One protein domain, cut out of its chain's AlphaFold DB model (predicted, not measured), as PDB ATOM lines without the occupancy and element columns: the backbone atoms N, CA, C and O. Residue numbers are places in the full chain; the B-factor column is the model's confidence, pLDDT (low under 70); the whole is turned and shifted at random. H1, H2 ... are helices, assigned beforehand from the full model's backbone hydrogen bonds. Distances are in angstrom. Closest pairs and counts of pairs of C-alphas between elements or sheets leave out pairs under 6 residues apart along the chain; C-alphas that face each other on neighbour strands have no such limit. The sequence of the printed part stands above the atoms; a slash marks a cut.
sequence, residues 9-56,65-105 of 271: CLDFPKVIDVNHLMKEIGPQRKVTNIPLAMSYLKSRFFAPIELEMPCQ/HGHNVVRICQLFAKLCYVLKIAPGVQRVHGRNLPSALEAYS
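This is residues 9 to 56 and 65 to 105 of the 271 residues of the protein "PolyA-specific ribonuclease PARN-like" of Rhizophora mucronata (UniProt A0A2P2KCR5). There is little regular structure here: one longer helix, H3, has two shorter helices, H1 and H2, packed on it, and a long loop, residues 83 to 105, reaches away and folds back. The printed part has 89 residues, with 34 in H1, H2 and H3, in that order; it is all helix, with no named strand. It is only just compact, close to loose, with a radius of gyration of the C-alphas of 14.5 A and spans of 41 by 31 by 25 A.

Find C-alpha 18 at (19.609, 102.535, 24.528), where H1 begins, running to residue 22. H2 is residues 34 to 44, 15.8 A long. H3, residues 65 to 82, runs 25.5 A to C-alpha 82 at (21.353, 107.693, 12.694).

Look at Val 18 and Phe 76, the closest C-alphas of H1 and H3, which touch at 6.2 A. H2 touches H3, closest at the C-alphas of Met 38 and Leu 75, 6.3 A, at a shallow tilt of 24 degrees, the same way. H1 and H2 are near each other. In H1, H2 and H3 every O i to N i+4 pair is within hydrogen-bond range.

Residues 57 to 64 are cut out, and C-alphas 56 and 65 are 16.2 A apart. H1 to H2 is a long link. Confidence is under 70 at residues 26 to 32, 47 to 56, 65 to 67 and 86 to 99.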
ATOM      1  N   CYS A   9       5.618  98.207  33.009       83.75
ATOM      2  CA  CYS A   9       4.902  98.756  31.857       83.75
ATOM      3  C   CYS A   9       3.650  99.563  32.243       83.75
ATOM      4  O   CYS A   9       3.186 100.362  31.428       83.75
ATOM      5  N   LEU A  10       3.093  99.372  33.447       85.88
ATOM      6  CA  LEU A  10       2.013 100.216  33.973       85.88
ATOM      7  C   LEU A  10       2.544 101.600  34.365       85.88
ATOM      8  O   LEU A  10       1.946 102.607  33.988       85.88
ATOM      9  N   ASP A  11       3.682 101.644  35.059       88.44
ATOM     10  CA  ASP A  11       4.312 102.897  35.497       88.44
ATOM     11  C   ASP A  11       5.069 103.601  34.357       88.44
ATOM     12  O   ASP A  11       5.121 104.831  34.286       88.44
ATOM     13  N   PHE A  12       5.621 102.826  33.421       87.06
ATOM     14  CA  PHE A  12       6.374 103.304  32.266       87.06
ATOM     15  C   PHE A  12       5.815 102.688  30.974       87.06
ATOM     16  O   PHE A  12       6.327 101.677  30.491       87.06
ATOM     17  N   PRO A  13       4.804 103.320  30.348       84.62
ATOM     18  CA  PRO A  13       4.133 102.770  29.165       84.62
ATOM     19  C   PRO A  13       5.065 102.486  27.979       84.62
ATOM     20  O   PRO A  13       4.773 101.634  27.135       84.62
ATOM     21  N   LYS A  14       6.180 103.223  27.888       85.75
ATOM     22  CA  LYS A  14       7.221 103.042  26.872       85.75
ATOM     23  C   LYS A  14       8.601 103.108  27.518       85.75
ATOM     24  O   LYS A  14       9.096 104.192  27.821       85.75
ATOM     25  N   VAL A  15       9.235 101.952  27.665       88.19
ATOM     26  CA  VAL A  15      10.634 101.814  28.077       88.19
ATOM     27  C   VAL A  15      11.485 101.515  26.852       88.19
ATOM     28  O   VAL A  15      11.146 100.646  26.051       88.19
ATOM     29  N   ILE A  16      12.596 102.231  26.700       88.06
ATOM     30  CA  ILE A  16      13.535 102.034  25.594       88.06
ATOM     31  C   ILE A  16      14.922 101.806  26.172       88.06
ATOM     32  O   ILE A  16      15.460 102.660  26.873       88.06
ATOM     33  N   ASP A  17      15.515 100.663  25.838       86.69
ATOM     34  CA  ASP A  17      16.901 100.370  26.182       86.69
ATOM     35  C   ASP A  17      17.841 100.905  25.092       86.69
ATOM     36  O   ASP A  17      17.907 100.390  23.972       86.69
ATOM     37  N   VAL A  18      18.615 101.935  25.430       86.12
ATOM     38  CA  VAL A  18      19.609 102.535  24.528       86.12
ATOM     39  C   VAL A  18      20.709 101.534  24.147       86.12
ATOM     40  O   VAL A  18      21.217 101.582  23.024       86.12
ATOM     41  N   ASN A  19      21.032 100.566  25.014       81.75
ATOM     42  CA  ASN A  19      21.950  99.476  24.666       81.75
ATOM     43  C   ASN A  19      21.394  98.610  23.545       81.75
ATOM     44  O   ASN A  19      22.152  98.107  22.715       81.75
ATOM     45  N   HIS A  20      20.078  98.392  23.542       83.31
ATOM     46  CA  HIS A  20      19.436  97.622  22.497       83.31
ATOM     47  C   HIS A  20      19.507  98.359  21.158       83.31
ATOM     48  O   HIS A  20      19.876  97.728  20.171       83.31
ATOM     49  N   LEU A  21      19.259  99.672  21.141       84.62
ATOM     50  CA  LEU A  21      19.380 100.507  19.938       84.62
ATOM     51  C   LEU A  21      20.811 100.554  19.389       84.62
ATOM     52  O   LEU A  21      21.016 100.488  18.181       84.62
ATOM     53  N   MET A  22      21.821 100.623  20.259       81.88
ATOM     54  CA  MET A  22      23.229 100.656  19.842       81.88
ATOM     55  C   MET A  22      23.684  99.391  19.099       81.88
ATOM     56  O   MET A  22      24.603  99.464  18.283       81.88
ATOM     57  N   LYS A  23      23.026  98.244  19.320       81.00
ATOM     58  CA  LYS A  23      23.329  96.990  18.603       81.00
ATOM     59  C   LYS A  23      22.978  97.045  17.118       81.00
ATOM     60  O   LYS A  23      23.555  96.286  16.347       81.00
ATOM     61  N   GLU A  24      22.089  97.946  16.711       80.88
ATOM     62  CA  GLU A  24      21.670  98.087  15.312       80.88
ATOM     63  C   GLU A  24      22.751  98.728  14.428       80.88
ATOM     64  O   GLU A  24      22.733  98.575  13.210       80.88
ATOM     65  N   ILE A  25      23.713  99.440  15.025       75.06
ATOM     66  CA  ILE A  25      24.719 100.218  14.283       75.06
ATOM     67  C   ILE A  25      26.157  99.720  14.455       75.06
ATOM     68  O   ILE A  25      27.059 100.213  13.776       75.06
ATOM     69  N   GLY A  26      26.410  98.764  15.352       65.38
ATOM     70  CA  GLY A  26      27.760  98.267  15.588       65.38
ATOM     71  C   GLY A  26      27.826  96.993  16.435       65.38
ATOM     72  O   GLY A  26      26.891  96.670  17.162       65.38
ATOM     73  N   PRO A  27      28.964  96.276  16.399       56.34
ATOM     74  CA  PRO A  27      29.148  95.009  17.112       56.34
ATOM     75  C   PRO A  27      29.276  95.161  18.639       56.34
ATOM     76  O   PRO A  27      29.509  94.170  19.332       56.34
ATOM     77  N   GLN A  28      29.159  96.377  19.188       55.19
ATOM     78  CA  GLN A  28      29.278  96.610  20.627       55.19
ATOM     79  C   GLN A  28      28.092  95.975  21.362       55.19
ATOM     80  O   GLN A  28      26.946  96.403  21.254       55.19
ATOM     81  N   ARG A  29      28.372  94.907  22.118       53.62
ATOM     82  CA  ARG A  29      27.342  94.073  22.757       53.62
ATOM     83  C   ARG A  29      26.723  94.708  24.014       53.62
ATOM     84  O   ARG A  29      25.627  94.289  24.397       53.62
ATOM     85  N   LYS A  30      27.378  95.705  24.622       56.31
ATOM     86  CA  LYS A  30      26.901  96.491  25.775       56.31
ATOM     87  C   LYS A  30      27.500  97.901  25.743       56.31
ATOM     88  O   LYS A  30      28.703  98.045  25.555       56.31
ATOM     89  N   VAL A  31      26.671  98.914  25.968       57.53
ATOM     90  CA  VAL A  31      27.082 100.302  26.211       57.53
ATOM     91  C   VAL A  31      27.162 100.469  27.721       57.53
ATOM     92  O   VAL A  31      26.252 100.976  28.365       57.53
ATOM     93  N   THR A  32      28.242  99.976  28.314       60.28
ATOM     94  CA  THR A  32      28.515 100.231  29.736       60.28
ATOM     95  C   THR A  32      29.077 101.634  29.961       60.28
ATOM     96  O   THR A  32      29.047 102.123  31.079       60.28
ATOM     97  N   ASN A  33      29.547 102.301  28.898       70.81
ATOM     98  CA  ASN A  33      30.190 103.609  28.963       70.81
ATOM     99  C   ASN A  33      29.544 104.578  27.948       70.81
ATOM    100  O   ASN A  33      29.758 104.481  26.735       70.81
ATOM    101  N   ILE A  34      28.716 105.505  28.448       75.81
ATOM    102  CA  ILE A  34      27.991 106.504  27.637       75.81
ATOM    103  C   ILE A  34      28.952 107.420  26.849       75.81
ATOM    104  O   ILE A  34      28.717 107.609  25.650       75.81
ATOM    105  N   PRO A  35      30.040 107.964  27.441       71.12
ATOM    106  CA  PRO A  35      31.050 108.718  26.694       71.12
ATOM    107  C   PRO A  35      31.621 107.962  25.488       71.12
ATOM    108  O   PRO A  35      31.692 108.517  24.389       71.12
ATOM    109  N   LEU A  36      31.961 106.683  25.656       73.75
ATOM    110  CA  LEU A  36      32.512 105.858  24.583       73.75
ATOM    111  C   LEU A  36      31.515 105.677  23.431       73.75
ATOM    112  O   LEU A  36      31.890 105.816  22.265       73.75
ATOM    113  N   ALA A  37      30.240 105.424  23.737       77.81
ATOM    114  CA  ALA A  37      29.193 105.327  22.719       77.81
ATOM    115  C   ALA A  37      28.980 106.653  21.975       77.81
ATOM    116  O   ALA A  37      28.814 106.667  20.754       77.81
ATOM    117  N   MET A  38      29.053 107.780  22.683       78.19
ATOM    118  CA  MET A  38      28.969 109.108  22.075       78.19
ATOM    119  C   MET A  38      30.142 109.389  21.129       78.19
ATOM    120  O   MET A  38      29.930 109.893  20.024       78.19
ATOM    121  N   SER A  39      31.367 109.027  21.517       74.00
ATOM    122  CA  SER A  39      32.555 109.134  20.661       74.00
ATOM    123  C   SER A  39      32.473 108.208  19.445       74.00
ATOM    124  O   SER A  39      32.773 108.632  18.326       74.00
ATOM    125  N   TYR A  40      31.982 106.977  19.628       75.88
ATOM    126  CA  TYR A  40      31.731 106.041  18.532       75.88
ATOM    127  C   TYR A  40      30.792 106.651  17.487       75.88
ATOM    128  O   TYR A  40      31.138 106.694  16.304       75.88
ATOM    129  N   LEU A  41      29.655 107.203  17.926       76.69
ATOM    130  CA  LEU A  41      28.698 107.855  17.036       76.69
ATOM    131  C   LEU A  41      29.308 109.039  16.289       76.69
ATOM    132  O   LEU A  41      29.178 109.104  15.070       76.69
ATOM    133  N   LYS A  42      30.011 109.936  16.990       75.81
ATOM    134  CA  LYS A  42      30.648 111.114  16.379       75.81
ATOM    135  C   LYS A  42      31.674 110.743  15.308       75.81
ATOM    136  O   LYS A  42      31.758 111.422  14.293       75.81
ATOM    137  N   SER A  43      32.446 109.681  15.530       73.69
ATOM    138  CA  SER A  43      33.506 109.268  14.600       73.69
ATOM    139  C   SER A  43      32.989 108.619  13.312       73.69
ATOM    140  O   SER A  43      33.700 108.608  12.310       73.69
ATOM    141  N   ARG A  44      31.771 108.060  13.329       73.31
ATOM    142  CA  ARG A  44      31.238 107.253  12.218       73.31
ATOM    143  C   ARG A  44      30.012 107.835  11.542       73.31
ATOM    144  O   ARG A  44      29.753 107.511  10.387       73.31
ATOM    145  N   PHE A  45      29.256 108.664  12.247       74.50
ATOM    146  CA  PHE A  45      27.981 109.162  11.768       74.50
ATOM    147  C   PHE A  45      27.896 110.671  11.949       74.50
ATOM    148  O   PHE A  45      28.187 111.224  13.010       74.50
ATOM    149  N   PHE A  46      27.428 111.348  10.906       71.12
ATOM    150  CA  PHE A  46      27.097 112.759  10.994       71.12
ATOM    151  C   PHE A  46      25.728 112.914  11.668       71.12
ATOM    152  O   PHE A  46      24.701 112.703  11.032       71.12
ATOM    153  N   ALA A  47      25.715 113.251  12.961       64.88
ATOM    154  CA  ALA A  47      24.498 113.476  13.746       64.88
ATOM    155  C   ALA A  47      24.554 114.857  14.435       64.88
ATOM    156  O   ALA A  47      25.047 114.944  15.572       64.88
ATOM    157  N   PRO A  48      24.059 115.930  13.780       61.38
ATOM    158  CA  PRO A  48      24.173 117.325  14.225       61.38
ATOM    159  C   PRO A  48      23.146 117.677  15.315       61.38
ATOM    160  O   PRO A  48      22.461 118.689  15.251       61.38
ATOM    161  N   ILE A  49      22.992 116.797  16.305       67.88
ATOM    162  CA  ILE A  49      22.134 117.030  17.470       67.88
ATOM    163  C   ILE A  49      23.011 117.523  18.615       67.88
ATOM    164  O   ILE A  49      23.807 116.747  19.163       67.88
ATOM    165  N   GLU A  50      22.851 118.790  18.971       61.66
ATOM    166  CA  GLU A  50      23.406 119.404  20.174       61.66
ATOM    167  C   GLU A  50      22.257 119.634  21.157       61.66
ATOM    168  O   GLU A  50      21.240 120.224  20.807       61.66
ATOM    169  N   LEU A  51      22.380 119.075  22.363       64.81
ATOM    170  CA  LEU A  51      21.442 119.339  23.448       64.81
ATOM    171  C   LEU A  51      22.072 120.448  24.289       64.81
ATOM    172  O   LEU A  51      23.134 120.229  24.875       64.81
ATOM    173  N   GLU A  52      21.454 121.625  24.327       53.47
ATOM    174  CA  GLU A  52      21.893 122.694  25.220       53.47
ATOM    175  C   GLU A  52      21.558 122.313  26.665       53.47
ATOM    176  O   GLU A  52      20.413 122.007  27.002       53.47
ATOM    177  N   MET A  53      22.574 122.306  27.525       55.75
ATOM    178  CA  MET A  53      22.381 122.166  28.962       55.75
ATOM    179  C   MET A  53      22.246 123.558  29.586       55.75
ATOM    180  O   MET A  53      23.180 124.350  29.458       55.75
ATOM    181  N   PRO A  54      21.147 123.869  30.297       50.03
ATOM    182  CA  PRO A  54      21.027 125.135  31.011       50.03
ATOM    183  C   PRO A  54      22.163 125.287  32.034       50.03
ATOM    184  O   PRO A  54      22.311 124.457  32.934       50.03
ATOM    185  N   CYS A  55      22.961 126.354  31.912       42.00
ATOM    186  CA  CYS A  55      24.151 126.602  32.740       42.00
ATOM    187  C   CYS A  55      23.878 126.654  34.257       42.00
ATOM    188  O   CYS A  55      24.785 126.402  35.041       42.00
ATOM    189  N   GLN A  56      22.637 126.910  34.690       47.22
ATOM    190  CA  GLN A  56      22.277 127.016  36.115       47.22
ATOM    191  C   GLN A  56      22.344 125.687  36.892       47.22
ATOM    192  O   GLN A  56      22.315 125.694  38.117       47.22
ATOM    193  N   HIS A  65      23.472 111.647  38.610       68.62
ATOM    194  CA  HIS A  65      22.358 110.949  37.971       68.62
ATOM    195  C   HIS A  65      21.624 111.830  36.950       68.62
ATOM    196  O   HIS A  65      21.357 111.377  35.839       68.62
ATOM    197  N   GLY A  66      21.371 113.104  37.267       69.31
ATOM    198  CA  GLY A  66      20.770 114.065  36.337       69.31
ATOM    199  C   GLY A  66      21.624 114.282  35.085       69.31
ATOM    200  O   GLY A  66      21.110 114.259  33.966       69.31
ATOM    201  N   HIS A  67      22.944 114.398  35.246       68.25
ATOM    202  CA  HIS A  67      23.867 114.490  34.112       68.25
ATOM    203  C   HIS A  67      23.880 113.219  33.258       68.25
ATOM    204  O   HIS A  67      23.911 113.303  32.028       68.25
ATOM    205  N   ASN A  68      23.816 112.045  33.886       75.25
ATOM    206  CA  ASN A  68      23.742 110.776  33.171       75.25
ATOM    207  C   ASN A  68      22.440 110.657  32.377       75.25
ATOM    208  O   ASN A  68      22.494 110.274  31.211       75.25
ATOM    209  N   VAL A  69      21.301 111.080  32.934       81.12
ATOM    210  CA  VAL A  69      20.024 111.133  32.201       81.12
ATOM    211  C   VAL A  69      20.142 112.020  30.961       81.12
ATOM    212  O   VAL A  69      19.813 111.570  29.866       81.12
ATOM    213  N   VAL A  70      20.689 113.234  31.083       78.69
ATOM    214  CA  VAL A  70      20.869 114.140  29.932       78.69
ATOM    215  C   VAL A  70      21.757 113.514  28.853       78.69
ATOM    216  O   VAL A  70      21.427 113.566  27.666       78.69
ATOM    217  N   ARG A  71      22.860 112.867  29.246       77.62
ATOM    218  CA  ARG A  71      23.763 112.178  28.309       77.62
ATOM    219  C   ARG A  71      23.090 110.982  27.633       77.62
ATOM    220  O   ARG A  71      23.272 110.795  26.432       77.62
ATOM    221  N   ILE A  72      22.286 110.208  28.366       85.31
ATOM    222  CA  ILE A  72      21.478 109.108  27.816       85.31
ATOM    223  C   ILE A  72      20.459 109.656  26.809       85.31
ATOM    224  O   ILE A  72      20.346 109.115  25.712       85.31
ATOM    225  N   CYS A  73      19.771 110.757  27.128       84.88
ATOM    226  CA  CYS A  73      18.835 111.415  26.213       84.88
ATOM    227  C   CYS A  73      19.528 111.903  24.935       84.88
ATOM    228  O   CYS A  73      19.009 111.708  23.836       84.88
ATOM    229  N   GLN A  74      20.717 112.499  25.054       83.94
ATOM    230  CA  GLN A  74      21.494 112.943  23.901       83.94
ATOM    231  C   GLN A  74      21.939 111.763  23.024       83.94
ATOM    232  O   GLN A  74      21.834 111.829  21.796       83.94
ATOM    233  N   LEU A  75      22.407 110.677  23.646       85.44
ATOM    234  CA  LEU A  75      22.785 109.444  22.957       85.44
ATOM    235  C   LEU A  75      21.587 108.841  22.215       85.44
ATOM    236  O   LEU A  75      21.689 108.537  21.027       85.44
ATOM    237  N   PHE A  76      20.439 108.744  22.884       88.44
ATOM    238  CA  PHE A  76      19.181 108.293  22.296       88.44
ATOM    239  C   PHE A  76      18.774 109.143  21.085       88.44
ATOM    240  O   PHE A  76      18.512 108.595  20.017       88.44
ATOM    241  N   ALA A  77      18.794 110.474  21.200       85.94
ATOM    242  CA  ALA A  77      18.430 111.366  20.100       85.94
ATOM    243  C   ALA A  77      19.343 111.180  18.875       85.94
ATOM    244  O   ALA A  77      18.862 111.079  17.744       85.94
ATOM    245  N   LYS A  78      20.663 111.066  19.091       84.75
ATOM    246  CA  LYS A  78      21.620 110.770  18.015       84.75
ATOM    247  C   LYS A  78      21.366 109.404  17.386       84.75
ATOM    248  O   LYS A  78      21.438 109.292  16.166       84.75
ATOM    249  N   LEU A  79      21.032 108.389  18.177       86.00
ATOM    250  CA  LEU A  79      20.695 107.063  17.658       86.00
ATOM    251  C   LEU A  79      19.437 107.081  16.810       86.00
ATOM    252  O   LEU A  79      19.458 106.546  15.707       86.00
ATOM    253  N   CYS A  80      18.376 107.741  17.270       85.25
ATOM    254  CA  CYS A  80      17.169 107.915  16.472       85.25
ATOM    255  C   CYS A  80      17.475 108.609  15.145       85.25
ATOM    256  O   CYS A  80      16.971 108.185  14.110       85.25
ATOM    257  N   TYR A  81      18.344 109.620  15.149       83.94
ATOM    258  CA  TYR A  81      18.773 110.288  13.925       83.94
ATOM    259  C   TYR A  81      19.530 109.347  12.978       83.94
ATOM    260  O   TYR A  81      19.180 109.242  11.804       83.94
ATOM    261  N   VAL A  82      20.535 108.629  13.486       83.69
ATOM    262  CA  VAL A  82      21.353 107.693  12.694       83.69
ATOM    263  C   VAL A  82      20.504 106.558  12.123       83.69
ATOM    264  O   VAL A  82      20.619 106.234  10.942       83.69
ATOM    265  N   LEU A  83      19.611 105.999  12.937       83.12
ATOM    266  CA  LEU A  83      18.691 104.925  12.562       83.12
ATOM    267  C   LEU A  83      17.466 105.424  11.783       83.12
ATOM    268  O   LEU A  83      16.627 104.619  11.388       83.12
ATOM    269  N   LYS A  84      17.348 106.739  11.548       83.19
ATOM    270  CA  LYS A  84      16.198 107.381  10.890       83.19
ATOM    271  C   LYS A  84      14.856 107.019  11.545       83.19
ATOM    272  O   LYS A  84      13.824 106.942  10.878       83.19
ATOM    273  N   ILE A  85      14.862 106.822  12.861       79.56
ATOM    274  CA  ILE A  85      13.666 106.587  13.668       79.56
ATOM    275  C   ILE A  85      12.970 107.934  13.847       79.56
ATOM    276  O   ILE A  85      13.397 108.773  14.640       79.56
ATOM    277  N   ALA A  86      11.900 108.157  13.086       69.19
ATOM    278  CA  ALA A  86      11.099 109.364  13.210       69.19
ATOM    279  C   ALA A  86      10.278 109.331  14.518       69.19
ATOM    280  O   ALA A  86       9.505 108.386  14.723       69.19
ATOM    281  N   PRO A  87      10.384 110.351  15.391       55.97
ATOM    282  CA  PRO A  87       9.509 110.491  16.546       55.97
ATOM    283  C   PRO A  87       8.154 111.024  16.066       55.97
ATOM    284  O   PRO A  87       7.884 112.221  16.084       55.97
ATOM    285  N   GLY A  88       7.303 110.141  15.549       56.62
ATOM    286  CA  GLY A  88       5.966 110.521  15.108       56.62
ATOM    287  C   GLY A  88       5.212 109.402  14.406       56.62
ATOM    288  O   GLY A  88       5.798 108.533  13.760       56.62
ATOM    289  N   VAL A  89       3.887 109.440  14.525       52.28
ATOM    290  CA  VAL A  89       2.978 108.606  13.734       52.28
ATOM    291  C   VAL A  89       3.054 109.083  12.285       52.28
ATOM    292  O   VAL A  89       2.563 110.164  11.958       52.28
ATOM    293  N   GLN A  90       3.653 108.293  11.396       49.88
ATOM    294  CA  GLN A  90       3.511 108.539   9.963       49.88
ATOM    295  C   GLN A  90       2.062 108.236   9.569       49.88
ATOM    296  O   GLN A  90       1.628 107.084   9.559       49.88
ATOM    297  N   ARG A  91       1.288 109.282   9.254       43.12
ATOM    298  CA  ARG A  91      -0.003 109.122   8.579       43.12
ATOM    299  C   ARG A  91       0.253 108.882   7.101       43.12
ATOM    300  O   ARG A  91       0.433 109.823   6.335       43.12
ATOM    301  N   VAL A  92       0.191 107.623   6.694       45.28
ATOM    302  CA  VAL A  92      -0.001 107.261   5.290       45.28
ATOM    303  C   VAL A  92      -1.415 106.699   5.172       45.28
ATOM    304  O   VAL A  92      -1.753 105.708   5.810       45.28
ATOM    305  N   HIS A  93      -2.271 107.365   4.390       44.47
ATOM    306  CA  HIS A  93      -3.620 106.883   4.043       44.47
ATOM    307  C   HIS A  93      -4.554 106.608   5.244       44.47
ATOM    308  O   HIS A  93      -5.234 105.585   5.303       44.47
ATOM    309  N   GLY A  94      -4.611 107.522   6.219       51.38
ATOM    310  CA  GLY A  94      -5.654 107.513   7.260       51.38
ATOM    311  C   GLY A  94      -5.544 106.418   8.330       51.38
ATOM    312  O   GLY A  94      -6.370 106.392   9.239       51.38
ATOM    313  N   ARG A  95      -4.521 105.555   8.282       46.19
ATOM    314  CA  ARG A  95      -4.156 104.649   9.379       46.19
ATOM    315  C   ARG A  95      -2.890 105.148  10.072       46.19
ATOM    316  O   ARG A  95      -1.936 105.555   9.415       46.19
ATOM    317  N   ASN A  96      -2.904 105.132  11.403       52.81
ATOM    318  CA  ASN A  96      -1.718 105.403  12.208       52.81
ATOM    319  C   ASN A  96      -0.766 104.212  12.037       52.81
ATOM    320  O   ASN A  96      -1.076 103.120  12.511       52.81
ATOM    321  N   LEU A  97       0.347 104.393  11.325       52.19
ATOM    322  CA  LEU A  97       1.398 103.381  11.301       52.19
ATOM    323  C   LEU A  97       2.119 103.406  12.661       52.19
ATOM    324  O   LEU A  97       2.386 104.511  13.156       52.19
ATOM    325  N   PRO A  98       2.432 102.243  13.267       57.25
ATOM    326  CA  PRO A  98       3.289 102.175  14.444       57.25
ATOM    327  C   PRO A  98       4.540 103.009  14.204       57.25
ATOM    328  O   PRO A  98       5.181 102.887  13.154       57.25
ATOM    329  N   SER A  99       4.875 103.898  15.139       67.44
ATOM    330  CA  SER A  99       6.136 104.632  15.027       67.44
ATOM    331  C   SER A  99       7.277 103.615  14.957       67.44
ATOM    332  O   SER A  99       7.227 102.613  15.667       67.44
ATOM    333  N   ALA A 100       8.325 103.869  14.167       72.94
ATOM    334  CA  ALA A 100       9.499 102.986  14.125       72.94
ATOM    335  C   ALA A 100      10.105 102.748  15.527       72.94
ATOM    336  O   ALA A 100      10.760 101.741  15.765       72.94
ATOM    337  N   LEU A 101       9.822 103.648  16.476       78.88
ATOM    338  CA  LEU A 101      10.194 103.552  17.881       78.88
ATOM    339  C   LEU A 101       9.448 102.452  18.659       78.88
ATOM    340  O   LEU A 101       9.984 101.925  19.629       78.88
ATOM    341  N   GLU A 102       8.232 102.077  18.251       81.75
ATOM    342  CA  GLU A 102       7.452 101.021  18.920       81.75
ATOM    343  C   GLU A 102       8.097  99.647  18.768       81.75
ATOM    344  O   GLU A 102       8.048  98.853  19.705       81.75
ATOM    345  N   ALA A 103       8.801  99.417  17.656       81.81
ATOM    346  CA  ALA A 103       9.584  98.205  17.436       81.81
ATOM    347  C   ALA A 103      10.745  98.037  18.433       81.81
ATOM    348  O   ALA A 103      11.283  96.943  18.543       81.81
ATOM    349  N   TYR A 104      11.117  99.095  19.162       84.25
ATOM    350  CA  TYR A 104      12.185  99.082  20.165       84.25
ATOM    351  C   TYR A 104      11.669  99.272  21.600       84.25
ATOM    352  O   TYR A 104      12.463  99.315  22.540       84.25
ATOM    353  N   SER A 105      10.351  99.412  21.782       87.62
ATOM    354  CA  SER A 105       9.743  99.677  23.086       87.62
ATOM    355  C   SER A 105       9.446  98.397  23.864       87.62
ATOM    356  O   SER A 105       9.030  97.396  23.288       87.62
TER     357      SER A 105